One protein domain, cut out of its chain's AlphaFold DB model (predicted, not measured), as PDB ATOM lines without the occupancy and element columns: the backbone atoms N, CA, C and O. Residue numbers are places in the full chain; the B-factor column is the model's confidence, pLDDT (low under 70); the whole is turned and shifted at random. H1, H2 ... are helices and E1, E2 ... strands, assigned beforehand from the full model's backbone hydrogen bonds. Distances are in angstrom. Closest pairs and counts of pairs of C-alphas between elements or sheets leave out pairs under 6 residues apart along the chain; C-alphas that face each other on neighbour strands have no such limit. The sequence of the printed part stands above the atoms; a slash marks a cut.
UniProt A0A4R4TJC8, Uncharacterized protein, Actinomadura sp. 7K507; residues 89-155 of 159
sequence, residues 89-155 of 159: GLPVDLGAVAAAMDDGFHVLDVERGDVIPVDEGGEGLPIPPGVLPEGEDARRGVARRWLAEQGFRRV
ATOM      1  N   GLY A  89      45.352 -30.712  45.418       95.31
ATOM      2  CA  GLY A  89      45.792 -29.349  45.126       95.31
ATOM      3  C   GLY A  89      45.107 -28.780  43.885       95.31
ATOM      4  O   GLY A  89      45.167 -29.409  42.834       95.31
ATOM      5  N   LEU A  90      44.531 -27.581  43.995       95.69
ATOM      6  CA  LEU A  90      43.955 -26.821  42.884       95.69
ATOM      7  C   LEU A  90      44.584 -25.413  42.787       95.69
ATOM      8  O   LEU A  90      44.646 -24.712  43.805       95.69
ATOM      9  N   PRO A  91      45.063 -24.969  41.606       93.50
ATOM     10  CA  PRO A  91      45.708 -23.668  41.424       93.50
ATOM     11  C   PRO A  91      44.687 -22.521  41.330       93.50
ATOM     12  O   PRO A  91      44.559 -21.869  40.297       93.50
ATOM     13  N   VAL A  92      43.963 -22.286  42.424       94.56
ATOM     14  CA  VAL A  92      42.850 -21.331  42.520       94.56
ATOM     15  C   VAL A  92      43.221 -20.074  43.314       94.56
ATOM     16  O   VAL A  92      43.994 -20.126  44.278       94.56
ATOM     17  N   ASP A  93      42.637 -18.930  42.950       94.81
ATOM     18  CA  ASP A  93      42.671 -17.724  43.779       94.81
ATOM     19  C   ASP A  93      41.457 -17.668  44.717       94.81
ATOM     20  O   ASP A  93      40.328 -17.413  44.304       94.81
ATOM     21  N   LEU A  94      41.700 -17.860  46.016       96.75
ATOM     22  CA  LEU A  94      40.664 -17.768  47.050       96.75
ATOM     23  C   LEU A  94      40.003 -16.381  47.123       96.75
ATOM     24  O   LEU A  94      38.862 -16.284  47.564       96.75
ATOM     25  N   GLY A  95      40.699 -15.315  46.715       95.75
ATOM     26  CA  GLY A  95      40.118 -13.976  46.620       95.75
ATOM     27  C   GLY A  95      39.085 -13.887  45.498       95.75
ATOM     28  O   GLY A  95      38.012 -13.331  45.712       95.75
ATOM     29  N   ALA A  96      39.370 -14.501  44.347       95.88
ATOM     30  CA  ALA A  96      38.433 -14.577  43.227       95.88
ATOM     31  C   ALA A  96      37.216 -15.450  43.564       95.88
ATOM     32  O   ALA A  96      36.087 -15.050  43.300       95.88
ATOM     33  N   VAL A  97      37.422 -16.598  44.224       97.19
ATOM     34  CA  VAL A  97      36.313 -17.445  44.702       97.19
ATOM     35  C   VAL A  97      35.435 -16.681  45.692       97.19
ATOM     36  O   VAL A  97      34.214 -16.715  45.583       97.19
ATOM     37  N   ALA A  98      36.040 -15.961  46.639       97.44
ATOM     38  CA  ALA A  98      35.289 -15.145  47.585       97.44
ATOM     39  C   ALA A  98      34.515 -14.006  46.900       97.44
ATOM     40  O   ALA A  98      33.383 -13.737  47.285       97.44
ATOM     41  N   ALA A  99      35.089 -13.348  45.890       96.00
ATOM     42  CA  ALA A  99      34.372 -12.336  45.113       96.00
ATOM     43  C   ALA A  99      33.161 -12.944  44.385       96.00
ATOM     44  O   ALA A  99      32.056 -12.429  44.502       96.00
ATOM     45  N   ALA A 100      33.337 -14.106  43.752       96.25
ATOM     46  CA  ALA A 100      32.250 -14.830  43.098       96.25
ATOM     47  C   ALA A 100      31.135 -15.290  44.050       96.25
ATOM     48  O   ALA A 100      29.982 -15.383  43.633       96.25
ATOM     49  N   MET A 101      31.444 -15.573  45.318       97.06
ATOM     50  CA  MET A 101      30.416 -15.835  46.334       97.06
ATOM     51  C   MET A 101      29.591 -14.582  46.669       97.06
ATOM     52  O   MET A 101      28.403 -14.708  46.948       97.06
ATOM     53  N   ASP A 102      30.202 -13.393  46.656       93.50
ATOM     54  CA  ASP A 102      29.522 -12.111  46.920       93.50
ATOM     55  C   ASP A 102      28.630 -11.720  45.721       93.50
ATOM     56  O   ASP A 102      27.470 -11.348  45.895       93.50
ATOM     57  N   ASP A 103      29.145 -11.894  44.499       91.75
ATOM     58  CA  ASP A 103      28.446 -11.548  43.252       91.75
ATOM     59  C   ASP A 103      27.377 -12.588  42.855       91.75
ATOM     60  O   ASP A 103      26.329 -12.249  42.298       91.75
ATOM     61  N   GLY A 104      27.618 -13.868  43.164       87.94
ATOM     62  CA  GLY A 104      26.803 -15.005  42.733       87.94
ATOM     63  C   GLY A 104      26.995 -15.366  41.256       87.94
ATOM     64  O   GLY A 104      27.698 -14.685  40.522       87.94
ATOM     65  N   PHE A 105      26.366 -16.457  40.803       89.31
ATOM     66  CA  PHE A 105      26.332 -16.859  39.385       89.31
ATOM     67  C   PHE A 105      27.703 -17.144  38.734       89.31
ATOM     68  O   PHE A 105      27.931 -16.801  37.577       89.31
ATOM     69  N   HIS A 106      28.593 -17.839  39.445       95.69
ATOM     70  CA  HIS A 106      29.873 -18.303  38.904       95.69
ATOM     71  C   HIS A 106      30.062 -19.812  39.107       95.69
ATOM     72  O   HIS A 106      29.470 -20.420  40.005       95.69
ATOM     73  N   VAL A 107      30.936 -20.406  38.301       95.94
ATOM     74  CA  VAL A 107      31.454 -21.765  38.474       95.94
ATOM     75  C   VAL A 107      32.973 -21.741  38.631       95.94
ATOM     76  O   VAL A 107      33.653 -20.861  38.108       95.94
ATOM     77  N   LEU A 108      33.510 -22.712  39.364       96.44
ATOM     78  CA  LEU A 108      34.939 -22.983  39.459       96.44
ATOM     79  C   LEU A 108      35.312 -24.092  38.471       96.44
ATOM     80  O   LEU A 108      34.874 -25.234  38.632       96.44
ATOM     81  N   ASP A 109      36.160 -23.769  37.500       94.88
ATOM     82  CA  ASP A 109      36.848 -24.750  36.661       94.88
ATOM     83  C   ASP A 109      37.858 -25.511  37.537       94.88
ATOM     84  O   ASP A 109      38.848 -24.950  38.012       94.88
ATOM     85  N   VAL A 110      37.599 -26.794  37.786       93.19
ATOM     86  CA  VAL A 110      38.445 -27.647  38.640       93.19
ATOM     87  C   VAL A 110      39.673 -28.205  37.922       93.19
ATOM     88  O   VAL A 110      40.529 -28.810  38.565       93.19
ATOM     89  N   GLU A 111      39.792 -28.012  36.612       89.50
ATOM     90  CA  GLU A 111      41.001 -28.358  35.868       89.50
ATOM     91  C   GLU A 111      42.002 -27.201  35.907       89.50
ATOM     92  O   GLU A 111      43.199 -27.408  36.122       89.50
ATOM     93  N   ARG A 112      41.515 -25.965  35.735       89.56
ATOM     94  CA  ARG A 112      42.360 -24.762  35.627       89.56
ATOM     95  C   ARG A 112      42.432 -23.934  36.906       89.56
ATOM     96  O   ARG A 112      43.387 -23.173  37.092       89.56
ATOM     97  N   GLY A 113      41.455 -24.081  37.797       93.19
ATOM     98  CA  GLY A 113      41.284 -23.246  38.986       93.19
ATOM     99  C   GLY A 113      40.732 -21.850  38.683       93.19
ATOM    100  O   GLY A 113      40.915 -20.946  39.500       93.19
ATOM    101  N   ASP A 114      40.114 -21.655  37.514       94.06
ATOM    102  CA  ASP A 114      39.538 -20.376  37.093       94.06
ATOM    103  C   ASP A 114      38.099 -20.218  37.597       94.06
ATOM    104  O   ASP A 114      37.328 -21.175  37.657       94.06
ATOM    105  N   VAL A 115      37.738 -18.988  37.955       95.19
ATOM    106  CA  VAL A 115      36.371 -18.604  38.319       95.19
ATOM    107  C   VAL A 115      35.712 -18.005  37.082       95.19
ATOM    108  O   VAL A 115      36.205 -17.009  36.558       95.19
ATOM    109  N   ILE A 116      34.628 -18.622  36.615       94.75
ATOM    110  CA  ILE A 116      33.986 -18.315  35.332       94.75
ATOM    111  C   ILE A 116      32.524 -17.912  35.583       94.75
ATOM    112  O   ILE A 116      31.821 -18.639  36.293       94.75
ATOM    113  N   PRO A 117      32.036 -16.791  35.028       93.00
ATOM    114  CA  PRO A 117      30.613 -16.457  35.037       93.00
ATOM    115  C   PRO A 117      29.758 -17.555  34.383       93.00
ATOM    116  O   PRO A 117      30.135 -18.142  33.370       93.00
ATOM    117  N   VAL A 118      28.586 -17.862  34.945       86.50
ATOM    118  CA  VAL A 118      27.732 -18.956  34.424       86.50
ATOM    119  C   VAL A 118      27.195 -18.687  33.014       86.50
ATOM    120  O   VAL A 118      26.898 -19.630  32.282       86.50
ATOM    121  N   ASP A 119      27.055 -17.423  32.624       85.50
ATOM    122  CA  ASP A 119      26.582 -17.001  31.303       85.50
ATOM    123  C   ASP A 119      27.646 -17.147  30.205       85.50
ATOM    124  O   ASP A 119      27.297 -17.231  29.027       85.50
ATOM    125  N   GLU A 120      28.919 -17.292  30.578       85.31
ATOM    126  CA  GLU A 120      30.004 -17.683  29.671       85.31
ATOM    127  C   GLU A 120      30.010 -19.196  29.367       85.31
ATOM    128  O   GLU A 120      30.807 -19.668  28.556       85.31
ATOM    129  N   GLY A 121      29.087 -19.967  29.962       67.81
ATOM    130  CA  GLY A 121      28.861 -21.377  29.629       67.81
ATOM    131  C   GLY A 121      29.908 -22.342  30.192       67.81
ATOM    132  O   GLY A 121      30.151 -23.388  29.592       67.81
ATOM    133  N   GLY A 122      30.536 -22.004  31.322       67.00
ATOM    134  CA  GLY A 122      31.554 -22.842  31.959       67.00
ATOM    135  C   GLY A 122      31.002 -24.149  32.547       67.00
ATOM    136  O   GLY A 122      30.007 -24.148  33.274       67.00
ATOM    137  N   GLU A 123      31.687 -25.265  32.285       81.81
ATOM    138  CA  GLU A 123      31.546 -26.499  33.067       81.81
ATOM    139  C   GLU A 123      32.413 -26.386  34.331       81.81
ATOM    140  O   GLU A 123      33.580 -26.006  34.261       81.81
ATOM    141  N   GLY A 124      31.855 -26.682  35.506       91.69
ATOM    142  CA  GLY A 124      32.594 -26.547  36.760       91.69
ATOM    143  C   GLY A 124      31.738 -26.733  38.005       91.69
ATOM    144  O   GLY A 124      30.552 -27.058  37.931       91.69
ATOM    145  N   LEU A 125      32.350 -26.520  39.170       95.12
ATOM    146  CA  LEU A 125      31.650 -26.555  40.453       95.12
ATOM    147  C   LEU A 125      30.919 -25.229  40.690       95.12
ATOM    148  O   LEU A 125      31.580 -24.192  40.733       95.12
ATOM    149  N   PRO A 126      29.590 -25.225  40.892       95.56
ATOM    150  CA  PRO A 126      28.861 -24.000  41.201       95.56
ATOM    151  C   PRO A 126      29.381 -23.354  42.485       95.56
ATOM    152  O   PRO A 126      29.409 -23.993  43.541       95.56
ATOM    153  N   ILE A 127      29.771 -22.082  42.401       96.25
ATOM    154  CA  ILE A 127      30.175 -21.299  43.569       96.25
ATOM    155  C   ILE A 127      28.894 -20.779  44.232       96.25
ATOM    156  O   ILE A 127      28.112 -20.077  43.582       96.25
ATOM    157  N   PRO A 128      28.626 -21.129  45.502       93.69
ATOM    158  CA  PRO A 128      27.396 -20.722  46.156       93.69
ATOM    159  C   PRO A 128      27.418 -19.211  46.415       93.69
ATOM    160  O   PRO A 128      28.399 -18.713  46.975       93.69
ATOM    161  N   PRO A 129      26.346 -18.475  46.076       93.56
ATOM    162  CA  PRO A 129      26.215 -17.100  46.529       93.56
ATOM    163  C   PRO A 129      26.063 -17.074  48.055       93.56
ATOM    164  O   PRO A 129      25.424 -17.956  48.641       93.56
ATOM    165  N   GLY A 130      26.608 -16.057  48.717       90.31
ATOM    166  CA  GLY A 130      26.526 -15.961  50.168       90.31
ATOM    167  C   GLY A 130      26.911 -14.599  50.724       90.31
ATOM    168  O   GLY A 130      27.755 -13.896  50.183       90.31
ATOM    169  N   VAL A 131      26.318 -14.253  51.868       90.62
ATOM    170  CA  VAL A 131      26.732 -13.079  52.644       90.62
ATOM    171  C   VAL A 131      28.042 -13.407  53.349       90.62
ATOM    172  O   VAL A 131      28.082 -14.247  54.253       90.62
ATOM    173  N   LEU A 132      29.116 -12.747  52.932       94.44
ATOM    174  CA  LEU A 132      30.447 -12.973  53.476       94.44
ATOM    175  C   LEU A 132      30.769 -12.046  54.658       94.44
ATOM    176  O   LEU A 132      30.276 -10.917  54.719       94.44
ATOM    177  N   PRO A 133      31.636 -12.484  55.592       95.62
ATOM    178  CA  PRO A 133      32.119 -11.620  56.660       95.62
ATOM    179  C   PRO A 133      32.900 -10.415  56.114       95.62
ATOM    180  O   PRO A 133      33.451 -10.424  55.006       95.62
ATOM    181  N   GLU A 134      32.982  -9.365  56.929       93.75
ATOM    182  CA  GLU A 134      33.841  -8.222  56.637       93.75
ATOM    183  C   GLU A 134      35.323  -8.611  56.689       93.75
ATOM    184  O   GLU A 134      35.759  -9.415  57.516       93.75
ATOM    185  N   GLY A 135      36.110  -7.974  55.823       94.44
ATOM    186  CA  GLY A 135      37.553  -8.160  55.767       94.44
ATOM    187  C   GLY A 135      37.979  -9.291  54.835       94.44
ATOM    188  O   GLY A 135      37.540 -10.433  54.930       94.44
ATOM    189  N   GLU A 136      38.910  -8.962  53.948       94.75
ATOM    190  CA  GLU A 136      39.450  -9.863  52.930       94.75
ATOM    191  C   GLU A 136      39.986 -11.188  53.503       94.75
ATOM    192  O   GLU A 136      39.740 -12.244  52.927       94.75
ATOM    193  N   ASP A 137      40.666 -11.153  54.657       96.88
ATOM    194  CA  ASP A 137      41.171 -12.356  55.337       96.88
ATOM    195  C   ASP A 137      40.041 -13.341  55.670       96.88
ATOM    196  O   ASP A 137      40.117 -14.519  55.332       96.88
ATOM    197  N   ALA A 138      38.956 -12.849  56.273       97.50
ATOM    198  CA  ALA A 138      37.820 -13.679  56.657       97.50
ATOM    199  C   ALA A 138      37.098 -14.250  55.428       97.50
ATOM    200  O   ALA A 138      36.732 -15.426  55.418       97.50
ATOM    201  N   ARG A 139      36.955 -13.447  54.364       98.00
ATOM    202  CA  ARG A 139      36.366 -13.885  53.088       98.00
ATOM    203  C   ARG A 139      37.170 -15.013  52.438       98.00
ATOM    204  O   ARG A 139      36.591 -16.016  52.027       98.00
ATOM    205  N   ARG A 140      38.505 -14.905  52.425       97.69
ATOM    206  CA  ARG A 140      39.395 -15.986  51.961       97.69
ATOM    207  C   ARG A 140      39.232 -17.261  52.784       97.69
ATOM    208  O   ARG A 140      39.272 -18.348  52.218       97.69
ATOM    209  N   GLY A 141      39.025 -17.132  54.093       98.19
ATOM    210  CA  GLY A 141      38.739 -18.263  54.974       98.19
ATOM    211  C   GLY A 141      37.449 -19.002  54.600       98.19
ATOM    212  O   GLY A 141      37.439 -20.230  54.515       98.19
ATOM    213  N   VAL A 142      36.374 -18.271  54.282       98.50
ATOM    214  CA  VAL A 142      35.118 -18.871  53.791       98.50
ATOM    215  C   VAL A 142      35.333 -19.601  52.464       98.50
ATOM    216  O   VAL A 142      34.952 -20.766  52.347       98.50
ATOM    217  N   ALA A 143      36.006 -18.963  51.503       98.25
ATOM    218  CA  ALA A 143      36.334 -19.589  50.223       98.25
ATOM    219  C   ALA A 143      37.180 -20.862  50.396       98.25
ATOM    220  O   ALA A 143      36.914 -21.872  49.747       98.25
ATOM    221  N   ARG A 144      38.165 -20.846  51.307       98.56
ATOM    222  CA  ARG A 144      38.997 -22.017  51.626       98.56
ATOM    223  C   ARG A 144      38.171 -23.166  52.188       98.56
ATOM    224  O   ARG A 144      38.339 -24.296  51.744       98.56
ATOM    225  N   ARG A 145      37.284 -22.884  53.147       98.56
ATOM    226  CA  ARG A 145      36.405 -23.906  53.726       98.56
ATOM    227  C   ARG A 145      35.531 -24.550  52.655       98.56
ATOM    228  O   ARG A 145      35.475 -25.769  52.575       98.56
ATOM    229  N   TRP A 146      34.883 -23.738  51.823       98.06
ATOM    230  CA  TRP A 146      34.050 -24.254  50.739       98.06
ATOM    231  C   TRP A 146      34.861 -25.117  49.765       98.06
ATOM    232  O   TRP A 146      34.436 -26.217  49.430       98.06
ATOM    233  N   LEU A 147      36.055 -24.666  49.364       98.19
ATOM    234  CA  LEU A 147      36.946 -25.430  48.489       98.19
ATOM    235  C   LEU A 147      37.310 -26.798  49.100       98.19
ATOM    236  O   LEU A 147      37.298 -27.813  48.402       98.19
ATOM    237  N   ALA A 148      37.568 -26.836  50.410       98.38
ATOM    238  CA  ALA A 148      37.837 -28.070  51.142       98.38
ATOM    239  C   ALA A 148      36.625 -29.007  51.206       98.38
ATOM    240  O   ALA A 148      36.792 -30.219  51.075       98.38
ATOM    241  N   GLU A 149      35.408 -28.470  51.327       97.94
ATOM    242  CA  GLU A 149      34.162 -29.245  51.227       97.94
ATOM    243  C   GLU A 149      33.992 -29.883  49.835       97.94
ATOM    244  O   GLU A 149      33.370 -30.938  49.720       97.94
ATOM    245  N   GLN A 150      34.616 -29.309  48.797       97.75
ATOM    246  CA  GLN A 150      34.697 -29.897  47.453       97.75
ATOM    247  C   GLN A 150      35.863 -30.894  47.283       97.75
ATOM    248  O   GLN A 150      36.047 -31.449  46.203       97.75
ATOM    249  N   GLY A 151      36.666 -31.137  48.327       97.88
ATOM    250  CA  GLY A 151      37.812 -32.054  48.298       97.88
ATOM    251  C   GLY A 151      39.137 -31.426  47.848       97.88
ATOM    252  O   GLY A 151      40.130 -32.144  47.679       97.88
ATOM    253  N   PHE A 152      39.185 -30.100  47.695       98.12
ATOM    254  CA  PHE A 152      40.349 -29.382  47.185       98.12
ATOM    255  C   PHE A 152      40.988 -28.470  48.235       98.12
ATOM    256  O   PHE A 152      40.341 -27.948  49.135       98.12
ATOM    257  N   ARG A 153      42.287 -28.227  48.089       97.38
ATOM    258  CA  ARG A 153      43.017 -27.154  48.768       97.38
ATOM    259  C   ARG A 153      43.669 -26.259  47.735       97.38
ATOM    260  O   ARG A 153      44.032 -26.706  46.647       97.38
ATOM    261  N   ARG A 154      43.898 -25.007  48.109       95.38
ATOM    262  CA  ARG A 154      44.662 -24.079  47.281       95.38
ATOM    263  C   ARG A 154      46.094 -24.594  47.101       95.38
ATOM    264  O   ARG A 154      46.758 -24.983  48.061       95.38
ATOM    265  N   VAL A 155      46.608 -24.515  45.880       93.31
ATOM    266  CA  VAL A 155      48.049 -24.520  45.599       93.31
ATOM    267  C   VAL A 155      48.427 -23.317  44.747       93.31
ATOM    268  O   VAL A 155      47.576 -22.619  44.200       93.31
TER     269      VAL A 155
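This is residues 89 to 155 of the 159 residues of an uncharacterized protein of Actinomadura sp. 7K507 (UniProt A0A4R4TJC8). Helix H1 packs on one face of a small sheet of three short strands, E2, E1 and E3, and the longer helix H2 crosses H1 at about a right angle. After H2 the short strand E4 folds back beside residues 89 to 90, which brings the two ends of the printed part together. Along the 67 printed residues come H1, E1, E2, E3, H2 and E4; the sheet's order is E2, E1, E3, antiparallel, and the class is mixed, helices and strands. The whole is compact, with a radius of gyration of the C-alphas of 10.8 A and spans of 30 by 25 by 16 A.

Start at H1, residues 94 to 103, on the sheet of E1, residues 106 to 108, E2, residues 115 to 117, and E3, residues 125 to 127: two layers, a helix on one face of a sheet. H1's height over the sheet is 9.0 A, and it runs along the strands, at 17 degrees to E1 on the local plane. E1 and E2 form a hairpin, with N 107 and O 116 2.8 A apart; between E1 and E3, N 108 and O 125 are 2.8 A apart, both within hydrogen-bond range. H2, residues 136 to 149, touches H1 about perpendicular at 86 degrees, their closest C-alphas, Ala 98 and Ala 143, 5.3 A apart. H2 only grazes the sheet, with residues 143 to 147. E4, residues 152 to 154, pairs with no named strand and is apart from E1, E2 and E3. In H1 and H2 every O i to N i+4 pair is within hydrogen-bond range.

Find C-alpha 94 at (40.664, -17.768, 47.050); from there H1 runs 14.2 A to C-alpha 103. H2 runs 20.2 A from C-alpha 136 at (39.450, -9.863, 52.930). E4 ends at C-alpha 154, (44.662, -24.079, 47.281).

The C-alphas of Gly 121 and Gly 135 are the farthest apart, 30.6 A. The printed part has no cut, and no link is long. Look at residues 121 to 122 for pLDDT under 70.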